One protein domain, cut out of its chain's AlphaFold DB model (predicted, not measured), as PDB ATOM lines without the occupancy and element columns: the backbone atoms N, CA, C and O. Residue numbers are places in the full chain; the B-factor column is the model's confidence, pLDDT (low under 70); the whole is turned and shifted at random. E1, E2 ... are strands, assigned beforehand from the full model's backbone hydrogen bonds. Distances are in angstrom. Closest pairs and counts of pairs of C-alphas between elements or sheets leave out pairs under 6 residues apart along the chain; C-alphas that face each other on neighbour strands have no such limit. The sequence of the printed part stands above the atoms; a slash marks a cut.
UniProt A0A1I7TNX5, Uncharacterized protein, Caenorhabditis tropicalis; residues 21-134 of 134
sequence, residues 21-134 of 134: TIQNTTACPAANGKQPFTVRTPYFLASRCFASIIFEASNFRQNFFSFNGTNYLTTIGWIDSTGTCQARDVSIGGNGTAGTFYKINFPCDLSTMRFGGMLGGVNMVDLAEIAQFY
ATOM      1  N   THR A  21      60.152  28.439-151.790       92.00
ATOM      2  CA  THR A  21      58.776  27.947-151.914       92.00
ATOM      3  C   THR A  21      58.463  27.589-153.348       92.00
ATOM      4  O   THR A  21      58.762  28.376-154.244       92.00
ATOM      5  N   ILE A  22      57.744  26.487-153.535       92.44
ATOM      6  CA  ILE A  22      57.180  26.136-154.839       92.44
ATOM      7  C   ILE A  22      56.101  27.170-155.185       92.44
ATOM      8  O   ILE A  22      55.159  27.361-154.417       92.44
ATOM      9  N   GLN A  23      56.246  27.855-156.321       84.69
ATOM     10  CA  GLN A  23      55.351  28.955-156.729       84.69
ATOM     11  C   GLN A  23      54.282  28.549-157.755       84.69
ATOM     12  O   GLN A  23      53.311  29.275-157.947       84.69
ATOM     13  N   ASN A  24      54.452  27.422-158.453       81.81
ATOM     14  CA  ASN A  24      53.558  26.995-159.535       81.81
ATOM     15  C   ASN A  24      53.315  25.479-159.476       81.81
ATOM     16  O   ASN A  24      54.222  24.714-159.157       81.81
ATOM     17  N   THR A  25      52.108  25.036-159.828       76.69
ATOM     18  CA  THR A  25      51.739  23.617-159.940       76.69
ATOM     19  C   THR A  25      52.579  22.855-160.956       76.69
ATOM     20  O   THR A  25      52.893  21.688-160.733       76.69
ATOM     21  N   THR A  26      53.002  23.502-162.046       82.94
ATOM     22  CA  THR A  26      53.860  22.865-163.059       82.94
ATOM     23  C   THR A  26      55.254  22.547-162.533       82.94
ATOM     24  O   THR A  26      55.885  21.619-163.033       82.94
ATOM     25  N   ALA A  27      55.719  23.269-161.509       81.75
ATOM     26  CA  ALA A  27      57.003  23.001-160.870       81.75
ATOM     27  C   ALA A  27      56.975  21.710-160.042       81.75
ATOM     28  O   ALA A  27      58.025  21.117-159.812       81.75
ATOM     29  N   CYS A  28      55.790  21.234-159.631       88.62
ATOM     30  CA  CYS A  28      55.673  19.982-158.895       88.62
ATOM     31  C   CYS A  28      54.521  19.086-159.391       88.62
ATOM     32  O   CYS A  28      53.475  18.990-158.743       88.62
ATOM     33  N   PRO A  29      54.716  18.353-160.507       89.25
ATOM     34  CA  PRO A  29      53.690  17.482-161.087       89.25
ATOM     35  C   PRO A  29      53.186  16.383-160.140       89.25
ATOM     36  O   PRO A  29      52.032  15.975-160.239       89.25
ATOM     37  N   ALA A  30      54.018  15.931-159.190       91.00
ATOM     38  CA  ALA A  30      53.641  14.903-158.217       91.00
ATOM     39  C   ALA A  30      52.504  15.345-157.276       91.00
ATOM     40  O   ALA A  30      51.867  14.497-156.653       91.00
ATOM     41  N   ALA A  31      52.217  16.650-157.191       88.12
ATOM     42  CA  ALA A  31      51.080  17.180-156.444       88.12
ATOM     43  C   ALA A  31      49.727  16.995-157.167       88.12
ATOM     44  O   ALA A  31      48.701  17.439-156.656       88.12
ATOM     45  N   ASN A  32      49.693  16.331-158.331       88.44
ATOM     46  CA  ASN A  32      48.472  15.926-159.044       88.44
ATOM     47  C   ASN A  32      47.492  17.083-159.319       88.44
ATOM     48  O   ASN A  32      46.283  16.943-159.155       88.44
ATOM     49  N   GLY A  33      48.017  18.243-159.723       84.75
ATOM     50  CA  GLY A  33      47.214  19.420-160.074       84.75
ATOM     51  C   GLY A  33      46.733  20.264-158.888       84.75
ATOM     52  O   GLY A  33      46.099  21.296-159.117       84.75
ATOM     53  N   LYS A  34      47.057  19.876-157.647       89.81
ATOM     54  CA  LYS A  34      46.827  20.708-156.458       89.81
ATOM     55  C   LYS A  34      47.663  21.980-156.503       89.81
ATOM     56  O   LYS A  34      48.754  21.988-157.075       89.81
ATOM     57  N   GLN A  35      47.171  23.041-155.873       91.62
ATOM     58  CA  GLN A  35      47.826  24.349-155.874       91.62
ATOM     59  C   GLN A  35      48.822  24.459-154.717       91.62
ATOM     60  O   GLN A  35      48.468  24.103-153.589       91.62
ATOM     61  N   PRO A  36      50.057  24.948-154.950       92.38
ATOM     62  CA  PRO A  36      50.976  25.203-153.860       92.38
ATOM     63  C   PRO A  36      50.454  26.359-153.009       92.38
ATOM     64  O   PRO A  36      49.971  27.381-153.493       92.38
ATOM     65  N   PHE A  37      50.604  26.196-151.709       89.69
ATOM     66  CA  PHE A  37      50.298  27.172-150.698       89.69
ATOM     67  C   PHE A  37      51.476  27.299-149.753       89.69
ATOM     68  O   PHE A  37      52.040  26.325-149.244       89.69
ATOM     69  N   THR A  38      51.810  28.546-149.478       78.62
ATOM     70  CA  THR A  38      52.774  28.896-148.457       78.62
ATOM     71  C   THR A  38      52.328  30.187-147.800       78.62
ATOM     72  O   THR A  38      52.012  31.171-148.467       78.62
ATOM     73  N   VAL A  39      52.278  30.195-146.469       73.75
ATOM     74  CA  VAL A  39      51.936  31.411-145.721       73.75
ATOM     75  C   VAL A  39      53.066  32.432-145.855       73.75
ATOM     76  O   VAL A  39      52.813  33.636-145.881       73.75
ATOM     77  N   ARG A  40      54.320  31.953-145.886       77.19
ATOM     78  CA  ARG A  40      55.550  32.753-145.945       77.19
ATOM     79  C   ARG A  40      56.689  31.939-146.548       77.19
ATOM     80  O   ARG A  40      56.778  30.736-146.317       77.19
ATOM     81  N   THR A  41      57.614  32.618-147.219       79.19
ATOM     82  CA  THR A  41      58.900  32.034-147.614       79.19
ATOM     83  C   THR A  41      59.609  31.416-146.397       79.19
ATOM     84  O   THR A  41      59.592  32.042-145.328       79.19
ATOM     85  N   PRO A  42      60.218  30.215-146.526       82.31
ATOM     86  CA  PRO A  42      61.014  29.596-145.484       82.31
ATOM     87  C   PRO A  42      61.992  30.594-144.890       82.31
ATOM     88  O   PRO A  42      62.738  31.271-145.599       82.31
ATOM     89  N   TYR A  43      61.974  30.703-143.569       83.38
ATOM     90  CA  TYR A  43      62.874  31.598-142.873       83.38
ATOM     91  C   TYR A  43      64.178  30.870-142.557       83.38
ATOM     92  O   TYR A  43      64.178  29.827-141.899       83.38
ATOM     93  N   PHE A  44      65.294  31.439-143.000       82.69
ATOM     94  CA  PHE A  44      66.629  30.933-142.714       82.69
ATOM     95  C   PHE A  44      67.129  31.463-141.362       82.69
ATOM     96  O   PHE A  44      67.476  32.635-141.214       82.69
ATOM     97  N   LEU A  45      67.175  30.586-140.357       81.94
ATOM     98  CA  LEU A  45      67.748  30.864-139.037       81.94
ATOM     99  C   LEU A  45      69.263  30.659-139.080       81.94
ATOM    100  O   LEU A  45      69.758  29.612-138.662       81.94
ATOM    101  N   ALA A  46      70.006  31.667-139.538       73.38
ATOM    102  CA  ALA A  46      71.464  31.590-139.678       73.38
ATOM    103  C   ALA A  46      72.189  31.195-138.374       73.38
ATOM    104  O   ALA A  46      73.126  30.405-138.411       73.38
ATOM    105  N   SER A  47      71.715  31.669-137.213       76.94
ATOM    106  CA  SER A  47      72.323  31.386-135.900       76.94
ATOM    107  C   SER A  47      72.189  29.936-135.433       76.94
ATOM    108  O   SER A  47      72.929  29.504-134.555       76.94
ATOM    109  N   ARG A  48      71.227  29.188-135.985       82.00
ATOM    110  CA  ARG A  48      70.975  27.781-135.635       82.00
ATOM    111  C   ARG A  48      71.087  26.838-136.829       82.00
ATOM    112  O   ARG A  48      70.895  25.642-136.661       82.00
ATOM    113  N   CYS A  49      71.377  27.382-138.008       87.88
ATOM    114  CA  CYS A  49      71.462  26.660-139.266       87.88
ATOM    115  C   CYS A  49      70.217  25.789-139.530       87.88
ATOM    116  O   CYS A  49      70.312  24.589-139.786       87.88
ATOM    117  N   PHE A  50      69.037  26.420-139.437       91.56
ATOM    118  CA  PHE A  50      67.739  25.808-139.743       91.56
ATOM    119  C   PHE A  50      67.015  26.561-140.858       91.56
ATOM    120  O   PHE A  50      66.988  27.794-140.859       91.56
ATOM    121  N   ALA A  51      66.323  25.823-141.721       91.44
ATOM    122  CA  ALA A  51      65.238  26.362-142.532       91.44
ATOM    123  C   ALA A  51      63.908  26.133-141.800       91.44
ATOM    124  O   ALA A  51      63.538  24.998-141.506       91.44
ATOM    125  N   SER A  52      63.195  27.205-141.463       91.56
ATOM    126  CA  SER A  52      61.882  27.132-140.819       91.56
ATOM    127  C   SER A  52      60.765  27.316-141.836       91.56
ATOM    128  O   SER A  52      60.667  28.381-142.444       91.56
ATOM    129  N   ILE A  53      59.868  26.338-141.944       90.25
ATOM    130  CA  ILE A  53      58.645  26.425-142.751       90.25
ATOM    131  C   ILE A  53      57.422  26.449-141.838       90.25
ATOM    132  O   ILE A  53      57.391  25.788-140.798       90.25
ATOM    133  N   ILE A  54      56.429  27.250-142.219       90.31
ATOM    134  CA  ILE A  54      55.147  27.351-141.523       90.31
ATOM    135  C   ILE A  54      54.097  26.629-142.362       90.31
ATOM    136  O   ILE A  54      53.798  27.061-143.474       90.31
ATOM    137  N   PHE A  55      53.528  25.568-141.804       89.88
ATOM    138  CA  PHE A  55      52.410  24.834-142.389       89.88
ATOM    139  C   PHE A  55      51.110  25.222-141.699       89.88
ATOM    140  O   PHE A  55      51.090  25.430-140.481       89.88
ATOM    141  N   GLU A  56      50.022  25.306-142.458       90.56
ATOM    142  CA  GLU A  56      48.699  25.473-141.873       90.56
ATOM    143  C   GLU A  56      48.184  24.105-141.409       90.56
ATOM    144  O   GLU A  56      48.108  23.144-142.172       90.56
ATOM    145  N   ALA A  57      47.851  24.021-140.125       89.25
ATOM    146  CA  ALA A  57      47.367  22.819-139.450       89.25
ATOM    147  C   ALA A  57      45.833  22.765-139.373       89.25
ATOM    148  O   ALA A  57      45.261  22.004-138.590       89.25
ATOM    149  N   SER A  58      45.175  23.637-140.134       89.12
ATOM    150  CA  SER A  58      43.732  23.836-140.180       89.12
ATOM    151  C   SER A  58      43.307  24.171-141.612       89.12
ATOM    152  O   SER A  58      44.160  24.439-142.452       89.12
ATOM    153  N   ASN A  59      42.006  24.200-141.882       88.06
ATOM    154  CA  ASN A  59      41.423  24.598-143.164       88.06
ATOM    155  C   ASN A  59      40.908  26.051-143.126       88.06
ATOM    156  O   ASN A  59      39.820  26.344-143.616       88.06
ATOM    157  N   PHE A  60      41.628  26.963-142.465       88.06
ATOM    158  CA  PHE A  60      41.145  28.334-142.286       88.06
ATOM    159  C   PHE A  60      41.253  29.147-143.580       88.06
ATOM    160  O   PHE A  60      40.321  29.872-143.920       88.06
ATOM    161  N   ARG A  61      42.368  29.028-144.314       88.56
ATOM    162  CA  ARG A  61      42.564  29.738-145.593       88.56
ATOM    163  C   ARG A  61      42.154  28.939-146.816       88.56
ATOM    164  O   ARG A  61      41.639  29.528-147.759       88.56
ATOM    165  N   GLN A  62      42.443  27.642-146.825       90.81
ATOM    166  CA  GLN A  62      42.150  26.736-147.936       90.81
ATOM    167  C   GLN A  62      41.770  25.357-147.403       90.81
ATOM    168  O   GLN A  62      41.985  25.050-146.232       90.81
ATOM    169  N   ASN A  63      41.230  24.515-148.280       89.94
ATOM    170  CA  ASN A  63      40.879  23.140-147.951       89.94
ATOM    171  C   ASN A  63      42.080  22.192-148.139       89.94
ATOM    172  O   ASN A  63      42.180  21.490-149.139       89.94
ATOM    173  N   PHE A  64      42.999  22.193-147.176       89.69
ATOM    174  CA  PHE A  64      44.217  21.377-147.172       89.69
ATOM    175  C   PHE A  64      43.999  19.918-146.780       89.69
ATOM    176  O   PHE A  64      44.817  19.073-147.147       89.69
ATOM    177  N   PHE A  65      42.974  19.642-145.969       91.06
ATOM    178  CA  PHE A  65      42.828  18.355-145.294       91.06
ATOM    179  C   PHE A  65      41.698  17.497-145.868       91.06
ATOM    180  O   PHE A  65      40.540  17.912-145.890       91.06
ATOM    181  N   SER A  66      42.017  16.253-146.223       90.31
ATOM    182  CA  SER A  66      41.050  15.196-146.534       90.31
ATOM    183  C   SER A  66      41.079  14.105-145.460       90.31
ATOM    184  O   SER A  66      42.117  13.829-144.864       90.31
ATOM    185  N   PHE A  67      39.931  13.492-145.167       89.19
ATOM    186  CA  PHE A  67      39.851  12.389-144.205       89.19
ATOM    187  C   PHE A  67      39.968  11.047-144.928       89.19
ATOM    188  O   PHE A  67      39.206  10.789-145.857       89.19
ATOM    189  N   ASN A  68      40.889  10.185-144.495       88.12
ATOM    190  CA  ASN A  68      41.106   8.871-145.116       88.12
ATOM    191  C   ASN A  68      40.433   7.700-144.373       88.12
ATOM    192  O   ASN A  68      40.732   6.546-144.664       88.12
ATOM    193  N   GLY A  69      39.577   7.981-143.385       86.81
ATOM    194  CA  GLY A  69      38.981   6.973-142.499       86.81
ATOM    195  C   GLY A  69      39.635   6.895-141.116       86.81
ATOM    196  O   GLY A  69      38.964   6.515-140.160       86.81
ATOM    197  N   THR A  70      40.895   7.327-140.986       87.12
ATOM    198  CA  THR A  70      41.651   7.282-139.718       87.12
ATOM    199  C   THR A  70      42.230   8.641-139.341       87.12
ATOM    200  O   THR A  70      42.166   9.040-138.183       87.12
ATOM    201  N   ASN A  71      42.793   9.366-140.308       88.19
ATOM    202  CA  ASN A  71      43.498  10.624-140.097       88.19
ATOM    203  C   ASN A  71      43.039  11.689-141.094       88.19
ATOM    204  O   ASN A  71      42.570  11.384-142.194       88.19
ATOM    205  N   TYR A  72      43.243  12.949-140.714       90.38
ATOM    206  CA  TYR A  72      43.227  14.063-141.650       90.38
ATOM    207  C   TYR A  72      44.600  14.193-142.304       90.38
ATOM    208  O   TYR A  72      45.618  14.289-141.622       90.38
ATOM    209  N   LEU A  73      44.617  14.189-143.630       91.94
ATOM    210  CA  LEU A  73      45.823  14.218-144.441       91.94
ATOM    211  C   LEU A  73      45.899  15.514-145.228       91.94
ATOM    212  O   LEU A  73      44.908  15.931-145.818       91.94
ATOM    213  N   THR A  74      47.085  16.107-145.280       92.56
ATOM    214  CA  THR A  74      47.411  17.210-146.187       92.56
ATOM    215  C   THR A  74      48.568  16.807-147.084       92.56
ATOM    216  O   THR A  74      49.444  16.047-146.668       92.56
ATOM    217  N   THR A  75      48.579  17.308-148.316       93.75
ATOM    218  CA  THR A  75      49.652  17.018-149.265       93.75
ATOM    219  C   THR A  75      50.784  18.018-149.073       93.75
ATOM    220  O   THR A  75      50.579  19.226-149.171       93.75
ATOM    221  N   ILE A  76      51.991  17.517-148.836       93.94
ATOM    222  CA  ILE A  76      53.226  18.302-148.859       93.94
ATOM    223  C   ILE A  76      54.012  17.895-150.093       93.94
ATOM    224  O   ILE A  76      54.169  16.703-150.361       93.94
ATOM    225  N   GLY A  77      54.505  18.881-150.835       94.19
ATOM    226  CA  GLY A  77      55.387  18.661-151.971       94.19
ATOM    227  C   GLY A  77      56.705  19.392-151.792       94.19
ATOM    228  O   GLY A  77      56.754  20.474-151.205       94.19
ATOM    229  N   TRP A  78      57.772  18.782-152.289       94.75
ATOM    230  CA  TRP A  78      59.116  19.329-152.248       94.75
ATOM    231  C   TRP A  78      59.885  19.014-153.523       94.75
ATOM    232  O   TRP A  78      59.605  18.029-154.206       94.75
ATOM    233  N   ILE A  79      60.854  19.868-153.829       95.12
ATOM    234  CA  ILE A  79      61.788  19.712-154.940       95.12
ATOM    235  C   ILE A  79      63.182  19.570-154.336       95.12
ATOM    236  O   ILE A  79      63.565  20.366-153.470       95.12
ATOM    237  N   ASP A  80      63.910  18.537-154.752       94.19
ATOM    238  CA  ASP A  80      65.308  18.350-154.360       94.19
ATOM    239  C   ASP A  80      66.267  19.224-155.192       94.19
ATOM    240  O   ASP A  80      65.852  19.914-156.127       94.19
ATOM    241  N   SER A  81      67.568  19.224-154.891       91.31
ATOM    242  CA  SER A  81      68.517  20.057-155.643       91.31
ATOM    243  C   SER A  81      68.719  19.629-157.099       91.31
ATOM    244  O   SER A  81      69.258  20.409-157.886       91.31
ATOM    245  N   THR A  82      68.258  18.432-157.480       93.38
ATOM    246  CA  THR A  82      68.275  17.947-158.869       93.38
ATOM    247  C   THR A  82      67.083  18.450-159.684       93.38
ATOM    248  O   THR A  82      67.063  18.293-160.904       93.38
ATOM    249  N   GLY A  83      66.098  19.073-159.030       91.44
ATOM    250  CA  GLY A  83      64.844  19.500-159.646       91.44
ATOM    251  C   GLY A  83      63.762  18.419-159.641       91.44
ATOM    252  O   GLY A  83      62.721  18.594-160.276       91.44
ATOM    253  N   THR A  84      63.964  17.302-158.935       94.12
ATOM    254  CA  THR A  84      62.959  16.239-158.849       94.12
ATOM    255  C   THR A  84      61.893  16.613-157.825       94.12
ATOM    256  O   THR A  84      62.167  16.740-156.632       94.12
ATOM    257  N   CYS A  85      60.650  16.756-158.289       93.81
ATOM    258  CA  CYS A  85      59.492  16.965-157.420       93.81
ATOM    259  C   CYS A  85      59.000  15.646-156.813       93.81
ATOM    260  O   CYS A  85      58.785  14.646-157.505       93.81
ATOM    261  N   GLN A  86      58.712  15.686-155.517       95.50
ATOM    262  CA  GLN A  86      58.041  14.634-154.772       95.50
ATOM    263  C   GLN A  86      56.863  15.238-154.008       95.50
ATOM    264  O   GLN A  86      56.917  16.382-153.571       95.50
ATOM    265  N   ALA A  87      55.791  14.468-153.835       94.69
ATOM    266  CA  ALA A  87      54.666  14.863-152.996       94.69
ATOM    267  C   ALA A  87      54.149  13.670-152.196       94.69
ATOM    268  O   ALA A  87      54.115  12.539-152.693       94.69
ATOM    269  N   ARG A  88      53.774  13.910-150.940       94.81
ATOM    270  CA  ARG A  88      53.238  12.898-150.028       94.81
ATOM    271  C   ARG A  88      52.162  13.490-149.140       94.81
ATOM    272  O   ARG A  88      52.223  14.658-148.761       94.81
ATOM    273  N   ASP A  89      51.220  12.639-148.773       93.62
ATOM    274  CA  ASP A  89      50.213  12.969-147.782       93.62
ATOM    275  C   ASP A  89      50.756  12.717-146.375       93.62
ATOM    276  O   ASP A  89      51.322  11.660-146.090       93.62
ATOM    277  N   VAL A  90      50.584  13.698-145.494       92.56
ATOM    278  CA  VAL A  90      51.050  13.667-144.105       92.56
ATOM    279  C   VAL A  90      49.943  14.110-143.154       92.56
ATOM    280  O   VAL A  90      49.096  14.938-143.491       92.56
ATOM    281  N   SER A  91      49.969  13.575-141.933       91.31
ATOM    282  CA  SER A  91      49.038  13.945-140.862       91.31
ATOM    283  C   SER A  91      49.685  14.987-139.949       91.31
ATOM    284  O   SER A  91      50.407  14.645-139.014       91.31
ATOM    285  N   ILE A  92      49.486  16.270-140.266       87.75
ATOM    286  CA  ILE A  92      50.047  17.408-139.508       87.75
ATOM    287  C   ILE A  92      48.984  18.457-139.160       87.75
ATOM    288  O   ILE A  92      49.268  19.648-139.087       87.75
ATOM    289  N   GLY A  93      47.739  18.034-138.961       86.50
ATOM    290  CA  GLY A  93      46.638  18.943-138.666       86.50
ATOM    291  C   GLY A  93      45.289  18.253-138.752       86.50
ATOM    292  O   GLY A  93      45.194  17.031-138.643       86.50
ATOM    293  N   GLY A  94      44.242  19.048-138.932       86.56
ATOM    294  CA  GLY A  94      42.889  18.531-139.014       86.56
ATOM    295  C   GLY A  94      41.928  19.476-139.706       86.56
ATOM    296  O   GLY A  94      42.246  20.626-140.011       86.56
ATOM    297  N   ASN A  95      40.717  18.976-139.929       80.50
ATOM    298  CA  ASN A  95      39.644  19.804-140.443       80.50
ATOM    299  C   ASN A  95      39.110  20.706-139.319       80.50
ATOM    300  O   ASN A  95      38.524  20.235-138.347       80.50
ATOM    301  N   GLY A  96      39.360  22.006-139.436       78.56
ATOM    302  CA  GLY A  96      38.953  23.018-138.466       78.56
ATOM    303  C   GLY A  96      39.300  24.416-138.966       78.56
ATOM    304  O   GLY A  96      40.142  24.565-139.844       78.56
ATOM    305  N   THR A  97      38.660  25.447-138.420       77.62
ATOM    306  CA  THR A  97      38.795  26.843-138.887       77.62
ATOM    307  C   THR A  97      39.504  27.750-137.879       77.62
ATOM    308  O   THR A  97      39.462  28.969-137.996       77.62
ATOM    309  N   ALA A  98      40.180  27.169-136.885       81.44
ATOM    310  CA  ALA A  98      40.827  27.916-135.805       81.44
ATOM    311  C   ALA A  98      42.094  28.689-136.232       81.44
ATOM    312  O   ALA A  98      42.619  29.469-135.442       81.44
ATOM    313  N   GLY A  99      42.598  28.488-137.458       83.81
ATOM    314  CA  GLY A  99      43.795  29.177-137.951       83.81
ATOM    315  C   GLY A  99      45.083  28.707-137.272       83.81
ATOM    316  O   GLY A  99      45.954  29.516-136.963       83.81
ATOM    317  N   THR A 100      45.197  27.404-137.008       88.06
ATOM    318  CA  THR A 100      46.367  26.806-136.353       88.06
ATOM    319  C   THR A 100      47.517  26.641-137.345       88.06
ATOM    320  O   THR A 100      47.299  26.246-138.490       88.06
ATOM    321  N   PHE A 101      48.755  26.874-136.898       89.44
ATOM    322  CA  PHE A 101      49.957  26.665-137.707       89.44
ATOM    323  C   PHE A 101      51.021  25.874-136.957       89.44
ATOM    324  O   PHE A 101      51.185  26.036-135.746       89.44
ATOM    325  N   TYR A 102      51.814  25.114-137.706       88.50
ATOM    326  CA  TYR A 102      53.021  24.476-137.202       88.50
ATOM    327  C   TYR A 102      54.264  25.075-137.839       88.50
ATOM    328  O   TYR A 102      54.367  25.195-139.058       88.50
ATOM    329  N   LYS A 103      55.234  25.418-136.991       90.12
ATOM    330  CA  LYS A 103      56.584  25.776-137.413       90.12
ATOM    331  C   LYS A 103      57.453  24.527-137.377       90.12
ATOM    332  O   LYS A 103      57.708  23.990-136.301       90.12
ATOM    333  N   ILE A 104      57.941  24.113-138.536       90.38
ATOM    334  CA  ILE A 104      58.824  22.958-138.690       90.38
ATOM    335  C   ILE A 104      60.212  23.461-139.065       90.38
ATOM    336  O   ILE A 104      60.351  24.308-139.945       90.38
ATOM    337  N   ASN A 105      61.232  22.962-138.371       92.88
ATOM    338  CA  ASN A 105      62.625  23.313-138.626       92.88
ATOM    339  C   ASN A 105      63.319  22.144-139.316       92.88
ATOM    340  O   ASN A 105      63.306  21.030-138.799       92.88
ATOM    341  N   PHE A 106      63.968  22.428-140.436       92.88
ATOM    342  CA  PHE A 106      64.799  21.486-141.163       92.88
ATOM    343  C   PHE A 106      66.267  21.792-140.844       92.88
ATOM    344  O   PHE A 106      66.707  22.915-141.124       92.88
ATOM    345  N   PRO A 107      67.010  20.878-140.188       93.50
ATOM    346  CA  PRO A 107      68.457  20.995-140.007       93.50
ATOM    347  C   PRO A 107      69.213  21.024-141.329       93.50
ATOM    348  O   PRO A 107      68.813  20.412-142.317       93.50
ATOM    349  N   CYS A 108      70.333  21.738-141.308       92.50
ATOM    350  CA  CYS A 108      71.356  21.637-142.331       92.50
ATOM    351  C   CYS A 108      72.111  20.312-142.185       92.50
ATOM    352  O   CYS A 108      72.661  20.018-141.122       92.50
ATOM    353  N   ASP A 109      72.154  19.534-143.255       91.12
ATOM    354  CA  ASP A 109      73.025  18.381-143.392       91.12
ATOM    355  C   ASP A 109      74.372  18.844-143.959       91.12
ATOM    356  O   ASP A 109      74.465  19.347-145.079       91.12
ATOM    357  N   LEU A 110      75.434  18.688-143.166       87.38
ATOM    358  CA  LEU A 110      76.783  19.125-143.529       87.38
ATOM    359  C   LEU A 110      77.443  18.237-144.593       87.38
ATOM    360  O   LEU A 110      78.433  18.656-145.185       87.38
ATOM    361  N   SER A 111      76.917  17.034-144.841       87.94
ATOM    362  CA  SER A 111      77.432  16.142-145.885       87.94
ATOM    363  C   SER A 111      76.969  16.562-147.279       87.94
ATOM    364  O   SER A 111      77.736  16.495-148.235       87.94
ATOM    365  N   THR A 112      75.733  17.052-147.378       88.44
ATOM    366  CA  THR A 112      75.112  17.511-148.627       88.44
ATOM    367  C   THR A 112      75.115  19.033-148.762       88.44
ATOM    368  O   THR A 112      74.865  19.550-149.847       88.44
ATOM    369  N   MET A 113      75.416  19.762-147.678       90.56
ATOM    370  CA  MET A 113      75.262  21.219-147.560       90.56
ATOM    371  C   MET A 113      73.842  21.672-147.932       90.56
ATOM    372  O   MET A 113      73.630  22.710-148.571       90.56
ATOM    373  N   ARG A 114      72.848  20.864-147.552       93.19
ATOM    374  CA  ARG A 114      71.432  21.068-147.874       93.19
ATOM    375  C   ARG A 114      70.551  20.845-146.659       93.19
ATOM    376  O   ARG A 114      70.924  20.165-145.709       93.19
ATOM    377  N   PHE A 115      69.374  21.457-146.671       94.62
ATOM    378  CA  PHE A 115      68.404  21.260-145.604       94.62
ATOM    379  C   PHE A 115      67.656  19.942-145.790       94.62
ATOM    380  O   PHE A 115      67.397  19.513-146.910       94.62
ATOM    381  N   GLY A 116      67.290  19.298-144.688       93.94
ATOM    382  CA  GLY A 116      66.533  18.052-144.718       93.94
ATOM    383  C   GLY A 116      65.948  17.721-143.354       93.94
ATOM    384  O   GLY A 116      66.260  18.368-142.356       93.94
ATOM    385  N   GLY A 117      65.045  16.751-143.300       92.88
ATOM    386  CA  GLY A 117      64.381  16.359-142.064       92.88
ATOM    387  C   GLY A 117      63.123  15.539-142.295       92.88
ATOM    388  O   GLY A 117      62.771  15.199-143.421       92.88
ATOM    389  N   MET A 118      62.424  15.233-141.206       92.44
ATOM    390  CA  MET A 118      61.229  14.398-141.235       92.44
ATOM    391  C   MET A 118      59.976  15.205-140.891       92.44
ATOM    392  O   MET A 118      59.964  15.967-139.926       92.44
ATOM    393  N   LEU A 119      58.900  14.993-141.647       90.69
ATOM    394  CA  LEU A 119      57.580  15.570-141.394       90.69
ATOM    395  C   LEU A 119      56.517  14.491-141.567       90.69
ATOM    396  O   LEU A 119      56.407  13.904-142.637       90.69
ATOM    397  N   GLY A 120      55.740  14.208-140.520       85.00
ATOM    398  CA  GLY A 120      54.657  13.219-140.598       85.00
ATOM    399  C   GLY A 120      55.105  11.837-141.099       85.00
ATOM    400  O   GLY A 120      54.363  11.189-141.828       85.00
ATOM    401  N   GLY A 121      56.330  11.412-140.762       88.44
ATOM    402  CA  GLY A 121      56.925  10.146-141.217       88.44
ATOM    403  C   GLY A 121      57.577  10.188-142.605       88.44
ATOM    404  O   GLY A 121      58.197   9.211-143.015       88.44
ATOM    405  N   VAL A 122      57.495  11.313-143.318       91.19
ATOM    406  CA  VAL A 122      58.134  11.509-144.622       91.19
ATOM    407  C   VAL A 122      59.505  12.138-144.422       91.19
ATOM    408  O   VAL A 122      59.612  13.234-143.873       91.19
ATOM    409  N   ASN A 123      60.552  11.438-144.859       93.31
ATOM    410  CA  ASN A 123      61.912  11.962-144.867       93.31
ATOM    411  C   ASN A 123      62.152  12.783-146.139       93.31
ATOM    412  O   ASN A 123      62.031  12.261-147.246       93.31
ATOM    413  N   MET A 124      62.506  14.050-145.968       93.31
ATOM    414  CA  MET A 124      62.888  14.973-147.027       93.31
ATOM    415  C   MET A 124      64.390  15.194-146.941       93.31
ATOM    416  O   MET A 124      64.896  15.692-145.934       93.31
ATOM    417  N   VAL A 125      65.099  14.820-147.996       91.75
ATOM    418  CA  VAL A 125      66.538  15.044-148.135       91.75
ATOM    419  C   VAL A 125      66.772  16.061-149.237       91.75
ATOM    420  O   VAL A 125      65.956  16.167-150.150       91.75
ATOM    421  N   ASP A 126      67.884  16.786-149.143       93.38
ATOM    422  CA  ASP A 126      68.334  17.689-150.202       93.38
ATOM    423  C   ASP A 126      67.295  18.759-150.607       93.38
ATOM    424  O   ASP A 126      67.050  19.035-151.778       93.38
ATOM    425  N   LEU A 127      66.637  19.357-149.615       93.44
ATOM    426  CA  LEU A 127      65.492  20.237-149.811       93.44
ATOM    427  C   LEU A 127      65.900  21.554-150.491       93.44
ATOM    428  O   LEU A 127      66.628  22.359-149.904       93.44
ATOM    429  N   ALA A 128      65.390  21.797-151.700       93.75
ATOM    430  CA  ALA A 128      65.566  23.052-152.430       93.75
ATOM    431  C   ALA A 128      64.301  23.914-152.384       93.75
ATOM    432  O   ALA A 128      64.377  25.100-152.063       93.75
ATOM    433  N   GLU A 129      63.134  23.317-152.630       94.12
ATOM    434  CA  GLU A 129      61.842  24.002-152.549       94.12
ATOM    435  C   GLU A 129      60.808  23.166-151.802       94.12
ATOM    436  O   GLU A 129      60.862  21.937-151.820       94.12
ATOM    437  N   ILE A 130      59.837  23.821-151.167       94.31
ATOM    438  CA  ILE A 130      58.744  23.142-150.467       94.31
ATOM    439  C   ILE A 130      57.450  23.955-150.490       94.31
ATOM    440  O   ILE A 130      57.470  25.187-150.463       94.31
ATOM    441  N   ALA A 131      56.311  23.268-150.509       94.19
ATOM    442  CA  ALA A 131      55.000  23.867-150.293       94.19
ATOM    443  C   ALA A 131      54.011  22.860-149.688       94.19
ATOM    444  O   ALA A 131      54.151  21.643-149.833       94.19
ATOM    445  N   GLN A 132      52.988  23.390-149.023       93.44
ATOM    446  CA  GLN A 132      51.756  22.656-148.738       93.44
ATOM    447  C   GLN A 132      50.840  22.751-149.954       93.44
ATOM    448  O   GLN A 132      50.896  23.741-150.667       93.44
ATOM    449  N   PHE A 133      49.991  21.762-150.201       93.12
ATOM    450  CA  PHE A 133      49.110  21.741-151.364       93.12
ATOM    451  C   PHE A 133      47.647  21.565-150.956       93.12
ATOM    452  O   PHE A 133      47.349  20.807-150.027       93.12
ATOM    453  N   TYR A 134      46.750  22.252-151.669       92.00
ATOM    454  CA  TYR A 134      45.291  22.150-151.541       92.00
ATOM    455  C   TYR A 134      44.634  21.810-152.881       92.00
ATOM    456  O   TYR A 134      45.150  22.255-153.935       92.00
TER     457      TYR A 134
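AT A GLANCE: This is residues 21 to 134 of the 134 residues of an uncharacterized protein of Caenorhabditis tropicalis (UniProt A0A1I7TNX5). A single antiparallel sheet of seven strands, strongly twisted and curled like part of a barrel, folds back on itself so that E1 and E2 face E6, E7, E3 and E4, with E5 as the hinge. The strand E7 bends sharply within this sheet, and the long unnamed stretch of residues 21 to 42 pairs briefly with its last part. The printed part has 114 residues, with no named helix and seven named strands, E1 to E7 along the chain; across the sheet the order is E1, E2, E5, E6, E7, E3, E4. The class is all strand, though under half of the residues, 52 of 114, are in named elements. The whole is compact, with a radius of gyration of the C-alphas of 13.6 A, and spans 39 by 29 by 24 A.

HOW THE PARTS SIT: Begin at the hinge, E5, residues 101 to 109, whose residues 101 to 107 pair with E2, residues 50 to 56; look for N 53 and O 104, 2.9 A apart. Beyond E2 you find the edge strand E1, residues 43 to 45, in a hairpin with it, where N 43 and O 52 are 2.9 A apart. On from E5, the hairpin with E6, residues 114 to 119, has N 109 and O 114 at 2.8 A. E6 forms a hairpin with E7, residues 122 to 133, where N 117 and O 124 are 2.8 A apart. E7 bends by 135 degrees at residue 126, and its residues 127 to 133 pair with E3, residues 72 to 80; find N 131 and O 77, 2.9 A apart. E3 and the other edge strand, E4, residues 85 to 90, form a hairpin at 158 degrees between directions, with N 76 and O 88 at 2.9 A. E5, E6 and E7 make a meander, each strand the antiparallel neighbour of the one before. In this folded sheet, one sheet bent back into two leaves, the closest C-alphas of E2 and E7 are those of Phe 55 and Gln 132, 6.7 A apart. E1 is apart from E3, E4, E6 and E7.

IN THESE COORDINATES: Find C-alpha 43 at (62.874, 31.598, -142.873), where E1 begins. E2 runs 19.2 A from first to last C-alpha. E3 starts at C-alpha 72, (43.227, 14.063, -141.650), and runs 25.8 A; E4 runs 16.1 A, E5 25.2 A and E6 16.3 A. E7, the longest strand by residues, ends at C-alpha 133, (49.110, 21.741, -151.364).

THE WHOLE: The C-alphas of Ser 47 and Gly 69 are the two farthest apart, at 41.8 A. The printed part has no cut. The link from E2 to E3, 15 residues, is long. The mean pLDDT of the printed part is 89.0, and no printed residue is under 70.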